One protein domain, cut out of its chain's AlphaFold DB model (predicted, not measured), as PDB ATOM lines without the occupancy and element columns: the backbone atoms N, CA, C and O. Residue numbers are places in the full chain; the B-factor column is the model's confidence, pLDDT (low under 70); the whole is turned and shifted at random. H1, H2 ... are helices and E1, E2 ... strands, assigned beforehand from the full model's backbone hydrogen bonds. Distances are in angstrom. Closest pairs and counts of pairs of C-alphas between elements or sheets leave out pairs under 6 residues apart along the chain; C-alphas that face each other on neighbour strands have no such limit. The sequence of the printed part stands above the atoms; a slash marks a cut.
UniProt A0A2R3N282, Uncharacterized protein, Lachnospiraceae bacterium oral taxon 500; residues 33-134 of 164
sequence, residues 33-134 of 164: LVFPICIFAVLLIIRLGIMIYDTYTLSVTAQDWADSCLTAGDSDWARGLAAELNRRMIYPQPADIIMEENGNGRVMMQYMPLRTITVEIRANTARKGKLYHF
ATOM      1  N   LEU A  33      27.196  70.385 226.504       76.62
ATOM      2  CA  LEU A  33      27.649  69.101 227.052       76.62
ATOM      3  C   LEU A  33      27.921  69.147 228.564       76.62
ATOM      4  O   LEU A  33      27.919  68.100 229.207       76.62
ATOM      5  N   VAL A  34      28.094  70.329 229.162       81.50
ATOM      6  CA  VAL A  34      28.341  70.460 230.609       81.50
ATOM      7  C   VAL A  34      27.141  69.963 231.411       81.50
ATOM      8  O   VAL A  34      27.305  69.187 232.347       81.50
ATOM      9  N   PHE A  35      25.926  70.342 231.014       79.81
ATOM     10  CA  PHE A  35      24.701  69.948 231.711       79.81
ATOM     11  C   PHE A  35      24.477  68.420 231.779       79.81
ATOM     12  O   PHE A  35      24.311  67.905 232.888       79.81
ATOM     13  N   PRO A  36      24.532  67.651 230.669       84.81
ATOM     14  CA  PRO A  36      24.404  66.198 230.733       84.81
ATOM     15  C   PRO A  36      25.568  65.533 231.480       84.81
ATOM     16  O   PRO A  36      25.337  64.542 232.169       84.81
ATOM     17  N   ILE A  37      26.792  66.079 231.418       84.88
ATOM     18  CA  ILE A  37      27.928  65.574 232.209       84.88
ATOM     19  C   ILE A  37      27.677  65.770 233.711       84.88
ATOM     20  O   ILE A  37      27.892  64.845 234.493       84.88
ATOM     21  N   CYS A  38      27.189  66.941 234.123       84.94
ATOM     22  CA  CYS A  38      26.852  67.219 235.518       84.94
ATOM     23  C   CYS A  38      25.724  66.311 236.020       84.94
ATOM     24  O   CYS A  38      25.860  65.721 237.089       84.94
ATOM     25  N   ILE A  39      24.650  66.133 235.241       86.62
ATOM     26  CA  ILE A  39      23.573  65.191 235.586       86.62
ATOM     27  C   ILE A  39      24.132  63.778 235.731       86.62
ATOM     28  O   ILE A  39      23.844  63.097 236.712       86.62
ATOM     29  N   PHE A  40      24.963  63.342 234.786       83.88
ATOM     30  CA  PHE A  40      25.575  62.022 234.839       83.88
ATOM     31  C   PHE A  40      26.436  61.838 236.097       83.88
ATOM     32  O   PHE A  40      26.331  60.812 236.765       83.88
ATOM     33  N   ALA A  41      27.226  62.846 236.479       83.69
ATOM     34  CA  ALA A  41      28.009  62.818 237.711       83.69
ATOM     35  C   ALA A  41      27.123  62.720 238.964       83.69
ATOM     36  O   ALA A  41      27.401  61.911 239.848       83.69
ATOM     37  N   VAL A  42      26.025  63.482 239.024       88.12
ATOM     38  CA  VAL A  42      25.059  63.407 240.133       88.12
ATOM     39  C   VAL A  42      24.440  62.010 240.225       88.12
ATOM     40  O   VAL A  42      24.397  61.427 241.307       88.12
ATOM     41  N   LEU A  43      24.035  61.426 239.093       86.00
ATOM     42  CA  LEU A  43      23.491  60.065 239.049       86.00
ATOM     43  C   LEU A  43      24.510  59.018 239.521       86.00
ATOM     44  O   LEU A  43      24.143  58.085 240.236       86.00
ATOM     45  N   LEU A  44      25.791  59.176 239.171       83.56
ATOM     46  CA  LEU A  44      26.859  58.298 239.657       83.56
ATOM     47  C   LEU A  44      27.055  58.405 241.174       83.56
ATOM     48  O   LEU A  44      27.216  57.377 241.830       83.56
ATOM     49  N   ILE A  45      27.010  59.618 241.735       82.62
ATOM     50  CA  ILE A  45      27.134  59.838 243.184       82.62
ATOM     51  C   ILE A  45      25.954  59.207 243.926       82.62
ATOM     52  O   ILE A  45      26.167  58.493 244.904       82.62
ATOM     53  N   ILE A  46      24.723  59.408 243.442       83.81
ATOM     54  CA  ILE A  46      23.524  58.791 244.029       83.81
ATOM     55  C   ILE A  46      23.650  57.265 243.999       83.81
ATOM     56  O   ILE A  46      23.454  56.606 245.018       83.81
ATOM     57  N   ARG A  47      24.049  56.695 242.855       81.62
ATOM     58  CA  ARG A  47      24.239  55.248 242.709       81.62
ATOM     59  C   ARG A  47      25.308  54.706 243.660       81.62
ATOM     60  O   ARG A  47      25.121  53.637 244.236       81.62
ATOM     61  N   LEU A  48      26.407  55.438 243.842       80.12
ATOM     62  CA  LEU A  48      27.456  55.082 244.796       80.12
ATOM     63  C   LEU A  48      26.937  55.128 246.240       80.12
ATOM     64  O   LEU A  48      27.214  54.211 247.011       80.12
ATOM     65  N   GLY A  49      26.163  56.157 246.590       76.38
ATOM     66  CA  GLY A  49      25.544  56.297 247.907       76.38
ATOM     67  C   GLY A  49      24.611  55.133 248.237       76.38
ATOM     68  O   GLY A  49      24.756  54.523 249.294       76.38
ATOM     69  N   ILE A  50      23.728  54.768 247.301       81.44
ATOM     70  CA  ILE A  50      22.825  53.613 247.439       81.44
ATOM     71  C   ILE A  50      23.630  52.322 247.633       81.44
ATOM     72  O   ILE A  50      23.350  51.560 248.552       81.44
ATOM     73  N   MET A  51      24.682  52.105 246.836       78.38
ATOM     74  CA  MET A  51      25.538  50.922 246.964       78.38
ATOM     75  C   MET A  51      26.204  50.829 248.345       78.38
ATOM     76  O   MET A  51      26.253  49.747 248.930       78.38
ATOM     77  N   ILE A  52      26.738  51.938 248.868       76.25
ATOM     78  CA  ILE A  52      27.372  51.971 250.194       76.25
ATOM     79  C   ILE A  52      26.338  51.676 251.283       76.25
ATOM     80  O   ILE A  52      26.603  50.844 252.151       76.25
ATOM     81  N   TYR A  53      25.169  52.316 251.207       80.00
ATOM     82  CA  TYR A  53      24.073  52.106 252.149       80.00
ATOM     83  C   TYR A  53      23.631  50.641 252.170       80.00
ATOM     84  O   TYR A  53      23.690  50.000 253.212       80.00
ATOM     85  N   ASP A  54      23.289  50.077 251.016       80.62
ATOM     86  CA  ASP A  54      22.798  48.702 250.903       80.62
ATOM     87  C   ASP A  54      23.842  47.667 251.341       80.62
ATOM     88  O   ASP A  54      23.505  46.676 251.987       80.62
ATOM     89  N   THR A  55      25.128  47.913 251.064       75.06
ATOM     90  CA  THR A  55      26.228  47.056 251.547       75.06
ATOM     91  C   THR A  55      26.321  47.070 253.074       75.06
ATOM     92  O   THR A  55      26.546  46.031 253.707       75.06
ATOM     93  N   TYR A  56      26.172  48.248 253.679       75.56
ATOM     94  CA  TYR A  56      26.182  48.396 255.128       75.56
ATOM     95  C   TYR A  56      24.957  47.716 255.751       75.56
ATOM     96  O   TYR A  56      25.105  46.892 256.653       75.56
ATOM     97  N   THR A  57      23.773  47.971 255.194       79.38
ATOM     98  CA  THR A  57      22.502  47.375 255.614       79.38
ATOM     99  C   THR A  57      22.525  45.853 255.537       79.38
ATOM    100  O   THR A  57      22.103  45.205 256.494       79.38
ATOM    101  N   LEU A  58      23.068  45.270 254.460       79.44
ATOM    102  CA  LEU A  58      23.262  43.821 254.346       79.44
ATOM    103  C   LEU A  58      24.045  43.275 255.538       79.44
ATOM    104  O   LEU A  58      23.652  42.283 256.142       79.44
ATOM    105  N   SER A  59      25.152  43.933 255.869       72.31
ATOM    106  CA  SER A  59      26.068  43.448 256.895       72.31
ATOM    107  C   SER A  59      25.446  43.511 258.290       72.31
ATOM    108  O   SER A  59      25.507  42.533 259.027       72.31
ATOM    109  N   VAL A  60      24.811  44.639 258.630       75.75
ATOM    110  CA  VAL A  60      24.134  44.825 259.923       75.75
ATOM    111  C   VAL A  60      22.958  43.862 260.055       75.75
ATOM    112  O   VAL A  60      22.815  43.198 261.071       75.75
ATOM    113  N   THR A  61      22.149  43.719 259.004       79.44
ATOM    114  CA  THR A  61      20.980  42.830 259.033       79.44
ATOM    115  C   THR A  61      21.391  41.365 259.144       79.44
ATOM    116  O   THR A  61      20.792  40.619 259.911       79.44
ATOM    117  N   ALA A  62      22.442  40.952 258.430       76.06
ATOM    118  CA  ALA A  62      23.002  39.609 258.548       76.06
ATOM    119  C   ALA A  62      23.545  39.333 259.959       76.06
ATOM    120  O   ALA A  62      23.395  38.220 260.458       76.06
ATOM    121  N   GLN A  63      24.132  40.339 260.613       72.25
ATOM    122  CA  GLN A  63      24.595  40.236 261.995       72.25
ATOM    123  C   GLN A  63      23.434  40.120 262.989       72.25
ATOM    124  O   GLN A  63      23.413  39.177 263.775       72.25
ATOM    125  N   ASP A  64      22.463  41.036 262.935       73.25
ATOM    126  CA  ASP A  64      21.285  41.018 263.814       73.25
ATOM    127  C   ASP A  64      20.547  39.676 263.710       73.25
ATOM    128  O   ASP A  64      20.109  39.097 264.708       73.25
ATOM    129  N   TRP A  65      20.428  39.166 262.480       76.88
ATOM    130  CA  TRP A  65      19.789  37.887 262.212       76.88
ATOM    131  C   TRP A  65      20.601  36.720 262.772       76.88
ATOM    132  O   TRP A  65      20.035  35.826 263.395       76.88
ATOM    133  N   ALA A  66      21.927  36.758 262.628       70.75
ATOM    134  CA  ALA A  66      22.807  35.743 263.193       70.75
ATOM    135  C   ALA A  66      22.706  35.657 264.716       70.75
ATOM    136  O   ALA A  66      22.567  34.565 265.264       70.75
ATOM    137  N   ASP A  67      22.738  36.804 265.390       69.88
ATOM    138  CA  ASP A  67      22.605  36.877 266.843       69.88
ATOM    139  C   ASP A  67      21.215  36.384 267.296       69.88
ATOM    140  O   ASP A  67      21.094  35.674 268.299       69.88
ATOM    141  N   SER A  68      20.166  36.677 266.520       70.00
ATOM    142  CA  SER A  68      18.799  36.205 266.783       70.00
ATOM    143  C   SER A  68      18.658  34.686 266.618       70.00
ATOM    144  O   SER A  68      18.105  34.020 267.488       70.00
ATOM    145  N   CYS A  69      19.205  34.102 265.552       67.31
ATOM    146  CA  CYS A  69      19.171  32.653 265.342       67.31
ATOM    147  C   CYS A  69      19.989  31.894 266.399       67.31
ATOM    148  O   CYS A  69      19.541  30.863 266.900       67.31
ATOM    149  N   LEU A  70      21.157  32.419 266.792       64.62
ATOM    150  CA  LEU A  70      21.985  31.828 267.853       64.62
ATOM    151  C   LEU A  70      21.292  31.843 269.221       64.62
ATOM    152  O   LEU A  70      21.481  30.922 270.011       64.62
ATOM    153  N   THR A  71      20.502  32.879 269.510       66.12
ATOM    154  CA  THR A  71      19.763  32.996 270.777       66.12
ATOM    155  C   THR A  71      18.466  32.192 270.788       66.12
ATOM    156  O   THR A  71      18.118  31.635 271.827       66.12
ATOM    157  N   ALA A  72      17.776  32.091 269.651       65.75
ATOM    158  CA  ALA A  72      16.534  31.332 269.521       65.75
ATOM    159  C   ALA A  72      16.744  29.819 269.321       65.75
ATOM    160  O   ALA A  72      15.797  29.051 269.470       65.75
ATOM    161  N   GLY A  73      17.964  29.377 268.986       60.06
ATOM    162  CA  GLY A  73      18.238  27.979 268.631       60.06
ATOM    163  C   GLY A  73      17.577  27.556 267.316       60.06
ATOM    164  O   GLY A  73      17.366  26.366 267.088       60.06
ATOM    165  N   ASP A  74      17.223  28.529 266.476       60.03
ATOM    166  CA  ASP A  74      16.385  28.324 265.300       60.03
ATOM    167  C   ASP A  74      17.229  28.149 264.027       60.03
ATOM    168  O   ASP A  74      18.287  28.767 263.861       60.03
ATOM    169  N   SER A  75      16.768  27.281 263.123       58.00
ATOM    170  CA  SER A  75      17.554  26.806 261.966       58.00
ATOM    171  C   SER A  75      17.202  27.482 260.636       58.00
ATOM    172  O   SER A  75      17.918  27.303 259.648       58.00
ATOM    173  N   ASP A  76      16.149  28.305 260.598       63.75
ATOM    174  CA  ASP A  76      15.611  28.867 259.353       63.75
ATOM    175  C   ASP A  76      16.278  30.205 258.965       63.75
ATOM    176  O   ASP A  76      15.665  31.270 258.852       63.75
ATOM    177  N   TRP A  77      17.600  30.151 258.774       67.06
ATOM    178  CA  TRP A  77      18.450  31.311 258.475       67.06
ATOM    179  C   TRP A  77      18.100  31.992 257.151       67.06
ATOM    180  O   TRP A  77      18.165  33.216 257.039       67.06
ATOM    181  N   ALA A  78      17.742  31.205 256.133       64.56
ATOM    182  CA  ALA A  78      17.695  31.689 254.761       64.56
ATOM    183  C   ALA A  78      16.454  32.539 254.456       64.56
ATOM    184  O   ALA A  78      16.553  33.618 253.868       64.56
ATOM    185  N   ARG A  79      15.272  32.061 254.861       68.69
ATOM    186  CA  ARG A  79      13.999  32.685 254.483       68.69
ATOM    187  C   ARG A  79      13.750  33.992 255.238       68.69
ATOM    188  O   ARG A  79      13.269  34.954 254.640       68.69
ATOM    189  N   GLY A  80      14.110  34.046 256.520       74.31
ATOM    190  CA  GLY A  80      13.928  35.242 257.344       74.31
ATOM    191  C   GLY A  80      14.916  36.363 257.019       74.31
ATOM    192  O   GLY A  80      14.501  37.510 256.852       74.31
ATOM    193  N   LEU A  81      16.197  36.034 256.803       78.00
ATOM    194  CA  LEU A  81      17.200  37.028 256.414       78.00
ATOM    195  C   LEU A  81      16.853  37.683 255.071       78.00
ATOM    196  O   LEU A  81      16.905  38.904 254.951       78.00
ATOM    197  N   ALA A  82      16.445  36.898 254.070       80.56
ATOM    198  CA  ALA A  82      16.056  37.436 252.767       80.56
ATOM    199  C   ALA A  82      14.857  38.398 252.863       80.56
ATOM    200  O   ALA A  82      14.846  39.442 252.209       80.56
ATOM    201  N   ALA A  83      13.861  38.081 253.697       83.06
ATOM    202  CA  ALA A  83      12.716  38.958 253.928       83.06
ATOM    203  C   ALA A  83      13.131  40.285 254.585       83.06
ATOM    204  O   ALA A  83      12.677  41.350 254.166       83.06
ATOM    205  N   GLU A  84      14.034  40.238 255.566       82.12
ATOM    206  CA  GLU A  84      14.486  41.444 256.262       82.12
ATOM    207  C   GLU A  84      15.403  42.314 255.388       82.12
ATOM    208  O   GLU A  84      15.305  43.542 255.414       82.12
ATOM    209  N   LEU A  85      16.228  41.700 254.534       84.75
ATOM    210  CA  LEU A  85      17.010  42.417 253.524       84.75
ATOM    211  C   LEU A  85      16.111  43.114 252.499       84.75
ATOM    212  O   LEU A  85      16.315  44.294 252.219       84.75
ATOM    213  N   ASN A  86      15.067  42.434 252.015       86.50
ATOM    214  CA  ASN A  86      14.063  43.036 251.133       86.50
ATOM    215  C   ASN A  86      13.338  44.225 251.781       86.50
ATOM    216  O   ASN A  86      12.916  45.137 251.077       86.50
ATOM    217  N   ARG A  87      13.193  44.225 253.112       85.44
ATOM    218  CA  ARG A  87      12.551  45.312 253.860       85.44
ATOM    219  C   ARG A  87      13.468  46.514 254.086       85.44
ATOM    220  O   ARG A  87      12.987  47.644 254.082       85.44
ATOM    221  N   ARG A  88      14.757  46.280 254.358       83.56
ATOM    222  CA  ARG A  88      15.699  47.323 254.805       83.56
ATOM    223  C   ARG A  88      16.533  47.938 253.680       83.56
ATOM    224  O   ARG A  88      17.003  49.062 253.832       83.56
ATOM    225  N   MET A  89      16.769  47.215 252.588       84.62
ATOM    226  CA  MET A  89      17.594  47.700 251.479       84.62
ATOM    227  C   MET A  89      16.799  48.590 250.520       84.62
ATOM    228  O   MET A  89      15.616  48.369 250.279       84.62
ATOM    229  N   ILE A  90      17.476  49.570 249.921       84.62
ATOM    230  CA  ILE A  90      16.910  50.442 248.884       84.62
ATOM    231  C   ILE A  90      16.758  49.665 247.572       84.62
ATOM    232  O   ILE A  90      15.752  49.811 246.879       84.62
ATOM    233  N   TYR A  91      17.750  48.844 247.220       83.44
ATOM    234  CA  TYR A  91      17.729  48.019 246.017       83.44
ATOM    235  C   TYR A  91      18.120  46.574 246.347       83.44
ATOM    236  O   TYR A  91      19.260  46.161 246.103       83.44
ATOM    237  N   PRO A  92      17.198  45.782 246.923       80.81
ATOM    238  CA  PRO A  92      17.504  44.415 247.308       80.81
ATOM    239  C   PRO A  92      17.879  43.576 246.085       80.81
ATOM    240  O   PRO A  92      17.301  43.704 245.002       80.81
ATOM    241  N   GLN A  93      18.885  42.728 246.260       81.25
ATOM    242  CA  GLN A  93      19.326  41.758 245.265       81.25
ATOM    243  C   GLN A  93      19.218  40.356 245.863       81.25
ATOM    244  O   GLN A  93      19.319  40.210 247.084       81.25
ATOM    245  N   PRO A  94      19.012  39.322 245.032       80.75
ATOM    246  CA  PRO A  94      19.027  37.952 245.517       80.75
ATOM    247  C   PRO A  94      20.376  37.657 246.184       80.75
ATOM    248  O   PRO A  94      21.442  37.927 245.619       80.75
ATOM    249  N   ALA A  95      20.306  37.138 247.407       77.12
ATOM    250  CA  ALA A  95      21.458  36.720 248.183       77.12
ATOM    251  C   ALA A  95      21.459  35.193 248.306       77.12
ATOM    252  O   ALA A  95      20.479  34.600 248.756       77.12
ATOM    253  N   ASP A  96      22.570  34.577 247.927       77.12
ATOM    254  CA  ASP A  96      22.848  33.166 248.128       77.12
ATOM    255  C   ASP A  96      23.361  32.965 249.553       77.12
ATOM    256  O   ASP A  96      24.354  33.571 249.970       77.12
ATOM    257  N   ILE A  97      22.678  32.117 250.313       75.50
ATOM    258  CA  ILE A  97      23.025  31.813 251.700       75.50
ATOM    259  C   ILE A  97      23.556  30.384 251.729       75.50
ATOM    260  O   ILE A  97      22.818  29.426 251.517       75.50
ATOM    261  N   ILE A  98      24.860  30.254 251.953       73.69
ATOM    262  CA  ILE A  98      25.577  28.983 252.000       73.69
ATOM    263  C   ILE A  98      25.858  28.671 253.465       73.69
ATOM    264  O   ILE A  98      26.621  29.383 254.115       73.69
ATOM    265  N   MET A  99      25.248  27.610 253.982       69.50
ATOM    266  CA  MET A  99      25.536  27.102 255.323       69.50
ATOM    267  C   MET A  99      26.631  26.040 255.217       69.50
ATOM    268  O   MET A  99      26.483  25.060 254.490       69.50
ATOM    269  N   GLU A 100      27.747  26.254 255.905       67.69
ATOM    270  CA  GLU A 100      28.839  25.289 256.015       67.69
ATOM    271  C   GLU A 100      28.539  24.292 257.151       67.69
ATOM    272  O   GLU A 100      27.953  24.659 258.171       67.69
ATOM    273  N   GLU A 101      28.996  23.042 257.015       59.44
ATOM    274  CA  GLU A 101      28.783  21.951 257.995       59.44
ATOM    275  C   GLU A 101      29.279  22.288 259.414       59.44
ATOM    276  O   GLU A 101      28.814  21.728 260.402       59.44
ATOM    277  N   ASN A 102      30.183  23.264 259.523       60.56
ATOM    278  CA  ASN A 102      30.753  23.752 260.778       60.56
ATOM    279  C   ASN A 102      29.828  24.732 261.535       60.56
ATOM    280  O   ASN A 102      30.242  25.289 262.550       60.56
ATOM    281  N   GLY A 103      28.623  25.006 261.022       60.00
ATOM    282  CA  GLY A 103      27.690  26.001 261.568       60.00
ATOM    283  C   GLY A 103      27.967  27.441 261.119       60.00
ATOM    284  O   GLY A 103      27.250  28.357 261.515       60.00
ATOM    285  N   ASN A 104      28.982  27.667 260.280       66.75
ATOM    286  CA  ASN A 104      29.231  28.978 259.682       66.75
ATOM    287  C   ASN A 104      28.240  29.238 258.544       66.75
ATOM    288  O   ASN A 104      27.989  28.362 257.722       66.75
ATOM    289  N   GLY A 105      27.729  30.461 258.454       69.44
ATOM    290  CA  GLY A 105      26.905  30.921 257.341       69.44
ATOM    291  C   GLY A 105      27.682  31.895 256.466       69.44
ATOM    292  O   GLY A 105      28.371  32.782 256.964       69.44
ATOM    293  N   ARG A 106      27.566  31.777 255.149       72.44
ATOM    294  CA  ARG A 106      28.094  32.751 254.195       72.44
ATOM    295  C   ARG A 106      26.949  33.310 253.375       72.44
ATOM    296  O   ARG A 106      26.241  32.566 252.710       72.44
ATOM    297  N   VAL A 107      26.793  34.624 253.399       73.81
ATOM    298  CA  VAL A 107      25.797  35.349 252.610       73.81
ATOM    299  C   VAL A 107      26.523  36.028 251.461       73.81
ATOM    300  O   VAL A 107      27.394  36.870 251.674       73.81
ATOM    301  N   MET A 108      26.198  35.645 250.234       74.56
ATOM    302  CA  MET A 108      26.775  36.194 249.014       74.56
ATOM    303  C   MET A 108      25.686  36.883 248.212       74.56
ATOM    304  O   MET A 108      24.698  36.268 247.854       74.56
ATOM    305  N   MET A 109      25.865  38.153 247.887       75.31
ATOM    306  CA  MET A 109      24.897  38.909 247.103       75.31
ATOM    307  C   MET A 109      25.601  39.559 245.921       75.31
ATOM    308  O   MET A 109      26.551  40.328 246.096       75.31
ATOM    309  N   GLN A 110      25.148  39.262 244.704       74.25
ATOM    310  CA  GLN A 110      25.603  39.988 243.521       74.25
ATOM    311  C   GLN A 110      24.887  41.333 243.462       74.25
ATOM    312  O   GLN A 110      23.725  41.431 243.077       74.25
ATOM    313  N   TYR A 111      25.590  42.383 243.867       66.56
ATOM    314  CA  TYR A 111      25.056  43.728 243.857       66.56
ATOM    315  C   TYR A 111      25.446  44.435 242.561       66.56
ATOM    316  O   TYR A 111      26.543  44.994 242.441       66.56
ATOM    317  N   MET A 112      24.522  44.408 241.588       64.56
ATOM    318  CA  MET A 112      24.718  44.918 240.221       64.56
ATOM    319  C   MET A 112      25.846  44.161 239.469       64.56
ATOM    320  O   MET A 112      26.597  43.407 240.085       64.56
ATOM    321  N   PRO A 113      26.069  44.367 238.150       57.97
ATOM    322  CA  PRO A 113      27.226  43.780 237.440       57.97
ATOM    323  C   PRO A 113      28.596  44.299 237.924       57.97
ATOM    324  O   PRO A 113      29.617  44.090 237.275       57.97
ATOM    325  N   LEU A 114      28.622  45.037 239.033       55.72
ATOM    326  CA  LEU A 114      29.785  45.737 239.545       55.72
ATOM    327  C   LEU A 114      30.494  44.933 240.637       55.72
ATOM    328  O   LEU A 114      31.715  45.049 240.750       55.72
ATOM    329  N   ARG A 115      29.770  44.154 241.463       60.16
ATOM    330  CA  ARG A 115      30.375  43.534 242.650       60.16
ATOM    331  C   ARG A 115      29.561  42.384 243.248       60.16
ATOM    332  O   ARG A 115      28.352  42.479 243.402       60.16
ATOM    333  N   THR A 116      30.264  41.367 243.738       64.00
ATOM    334  CA  THR A 116      29.732  40.419 244.728       64.00
ATOM    335  C   THR A 116      30.094  40.899 246.131       64.00
ATOM    336  O   THR A 116      31.266  41.164 246.418       64.00
ATOM    337  N   ILE A 117      29.097  41.050 246.996       65.69
ATOM    338  CA  ILE A 117      29.268  41.332 248.420       65.69
ATOM    339  C   ILE A 117      29.181  39.995 249.147       65.69
ATOM    340  O   ILE A 117      28.194  39.283 248.997       65.69
ATOM    341  N   THR A 118      30.208  39.662 249.925       63.19
ATOM    342  CA  THR A 118      30.243  38.435 250.722       63.19
ATOM    343  C   THR A 118      30.333  38.804 252.194       63.19
ATOM    344  O   THR A 118      31.237  39.539 252.595       63.19
ATOM    345  N   VAL A 119      29.403  38.288 252.988       64.69
ATOM    346  CA  VAL A 119      29.375  38.401 254.445       64.69
ATOM    347  C   VAL A 119      29.557  37.000 255.013       64.69
ATOM    348  O   VAL A 119      28.779  36.098 254.715       64.69
ATOM    349  N   GLU A 120      30.609  36.806 255.802       63.62
ATOM    350  CA  GLU A 120      30.854  35.552 256.516       63.62
ATOM    351  C   GLU A 120      30.419  35.702 257.973       63.62
ATOM    352  O   GLU A 120      30.876  36.591 258.693       63.62
ATOM    353  N   ILE A 121      29.551  34.799 258.406       63.41
ATOM    354  CA  ILE A 121      29.015  34.698 259.754       63.41
ATOM    355  C   ILE A 121      29.610  33.430 260.357       63.41
ATOM    356  O   ILE A 121      29.314  32.319 259.922       63.41
ATOM    357  N   ARG A 122      30.481  33.584 261.355       58.72
ATOM    358  CA  ARG A 122      31.077  32.442 262.054       58.72
ATOM    359  C   ARG A 122      30.322  32.171 263.345       58.72
ATOM    360  O   ARG A 122      30.446  32.948 264.293       58.72
ATOM    361  N   ALA A 123      29.577  31.072 263.393       53.38
ATOM    362  CA  ALA A 123      28.997  30.581 264.633       53.38
ATOM    363  C   ALA A 123      30.094  29.838 265.403       53.38
ATOM    364  O   ALA A 123      30.462  28.723 265.054       53.38
ATOM    365  N   ASN A 124      30.671  30.462 266.430       48.66
ATOM    366  CA  ASN A 124      31.566  29.757 267.345       48.66
ATOM    367  C   ASN A 124      30.832  29.520 268.668       48.66
ATOM    368  O   ASN A 124      30.317  30.463 269.271       48.66
ATOM    369  N   THR A 125      30.813  28.271 269.127       46.50
ATOM    370  CA  THR A 125      30.106  27.775 270.323       46.50
ATOM    371  C   THR A 125      30.656  28.319 271.649       46.50
ATOM    372  O   THR A 125      30.147  27.990 272.717       46.50
ATOM    373  N   ALA A 126      31.654  29.205 271.623       41.78
ATOM    374  CA  ALA A 126      32.192  29.849 272.811       41.78
ATOM    375  C   ALA A 126      32.554  31.322 272.551       41.78
ATOM    376  O   ALA A 126      33.580  31.631 271.954       41.78
ATOM    377  N   ARG A 127      31.735  32.220 273.118       35.72
ATOM    378  CA  ARG A 127      31.989  33.654 273.376       35.72
ATOM    379  C   ARG A 127      32.117  34.572 272.146       35.72
ATOM    380  O   ARG A 127      33.130  34.584 271.462       35.72
ATOM    381  N   LYS A 128      31.124  35.470 272.012       37.84
ATOM    382  CA  LYS A 128      31.125  36.707 271.201       37.84
ATOM    383  C   LYS A 128      31.701  36.511 269.793       37.84
ATOM    384  O   LYS A 128      32.862  36.837 269.542       37.84
ATOM    385  N   GLY A 129      30.862  36.019 268.880       38.09
ATOM    386  CA  GLY A 129      31.168  35.948 267.454       38.09
ATOM    387  C   GLY A 129      31.594  37.318 266.928       38.09
ATOM    388  O   GLY A 129      30.787  38.230 266.784       38.09
ATOM    389  N   LYS A 130      32.895  37.491 266.687       41.09
ATOM    390  CA  LYS A 130      33.415  38.649 265.962       41.09
ATOM    391  C   LYS A 130      33.147  38.412 264.481       41.09
ATOM    392  O   LYS A 130      33.803  37.572 263.866       41.09
ATOM    393  N   LEU A 131      32.194  39.155 263.924       42.12
ATOM    394  CA  LEU A 131      31.996  39.248 262.482       42.12
ATOM    395  C   LEU A 131      33.240  39.903 261.867       42.12
ATOM    396  O   LEU A 131      33.578  41.045 262.186       42.12
ATOM    397  N   TYR A 132      33.940  39.187 260.990       43.41
ATOM    398  CA  TYR A 132      34.950  39.811 260.145       43.41
ATOM    399  C   TYR A 132      34.231  40.438 258.957       43.41
ATOM    400  O   TYR A 132      33.936  39.786 257.958       43.41
ATOM    401  N   HIS A 133      33.948  41.734 259.072       40.47
ATOM    402  CA  HIS A 133      33.632  42.554 257.916       40.47
ATOM    403  C   HIS A 133      34.797  42.469 256.923       40.47
ATOM    404  O   HIS A 133      35.825  43.119 257.108       40.47
ATOM    405  N   PHE A 134      34.612  41.786 255.795       42.31
ATOM    406  CA  PHE A 134      35.371  42.109 254.589       42.31
ATOM    407  C   PHE A 134      34.782  43.376 253.943       42.31
ATOM    408  O   PHE A 134      34.446  43.421 252.762       42.31
TER     409      PHE A 134
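AT A GLANCE: This is residues 33 to 134 of the 164 residues of an uncharacterized protein of Lachnospiraceae bacterium oral taxon 500 (UniProt A0A2R3N282). One long helix, H1, and a shorter one, H2, cover one face of a small sheet of three antiparallel strands, E1 to E3; the other face bears no named helix. H1 is far longer than the sheet, and residues 33 to 49 stick out as a free arm that makes much of the length, while residues 122 to 134, with no named element, run on from E3 and fold back. The printed part has 102 residues, with two named helices and three named strands that follow along the chain as H1, H2, E1, E2, E3, and the sheet runs E1, E2, E3. The class is mixed, helices and strands, and the whole is loose, with a radius of gyration of the C-alphas of 16.5 A and spans of 60 by 23 by 19 A.

HOW THE PARTS SIT: H1, residues 34 to 72, and H2, residues 77 to 88, form a helical hairpin: they touch, with the C-alphas of Trp 65 and Leu 81 closest at 6.4 A, and run opposite ways at a steep tilt of 38 degrees. H1 touches H2 with residues 57 to 69 alone. In both helices every O i to N i+4 pair is within hydrogen-bond range. E1, residues 95 to 99, and E2, residues 105 to 111, are an antiparallel hairpin, with N 96 and O 108 2.7 A apart. E2 and E3, residues 115 to 121, form the next hairpin, with N 107 and O 119 2.8 A apart. The three strands are a meander, each the antiparallel neighbour of the one before. H1 and H2 lie on the same face of the sheet, two layers in all. H1 is over E2 and E3 at a height over the sheet of 10.4 A and runs along the strands, at 14 degrees to E3 on the local plane; its closest C-alphas to E3 are those of Ser 59 and Val 119, 6.5 A. H2 is over E1 at a height over the sheet of 9.4 A, with the C-alphas of Ala 78 and Ile 97 closest at 6.1 A; at 27 degrees to E1 on the local plane it only just runs along the strands.

IN THESE COORDINATES: H1 begins at C-alpha 34, (28.341, 70.460, 230.609), and measures 56.4 A to C-alpha 72, (16.534, 31.332, 269.521). H2 measures 16.7 A, E1 12.7 A, E2 18.7 A and E3 19.3 A. E3 ends at C-alpha 121, (29.015, 34.698, 259.754).

THE WHOLE: The two C-alphas farthest apart, those of Leu 33 and Ala 126, are 60.5 A apart. The printed part has no cut, and no link is long. The mean pLDDT of the printed part is 70.4; it is under 70 at residue 67 and residues 69 to 79, 99 to 105 and 111 to 134.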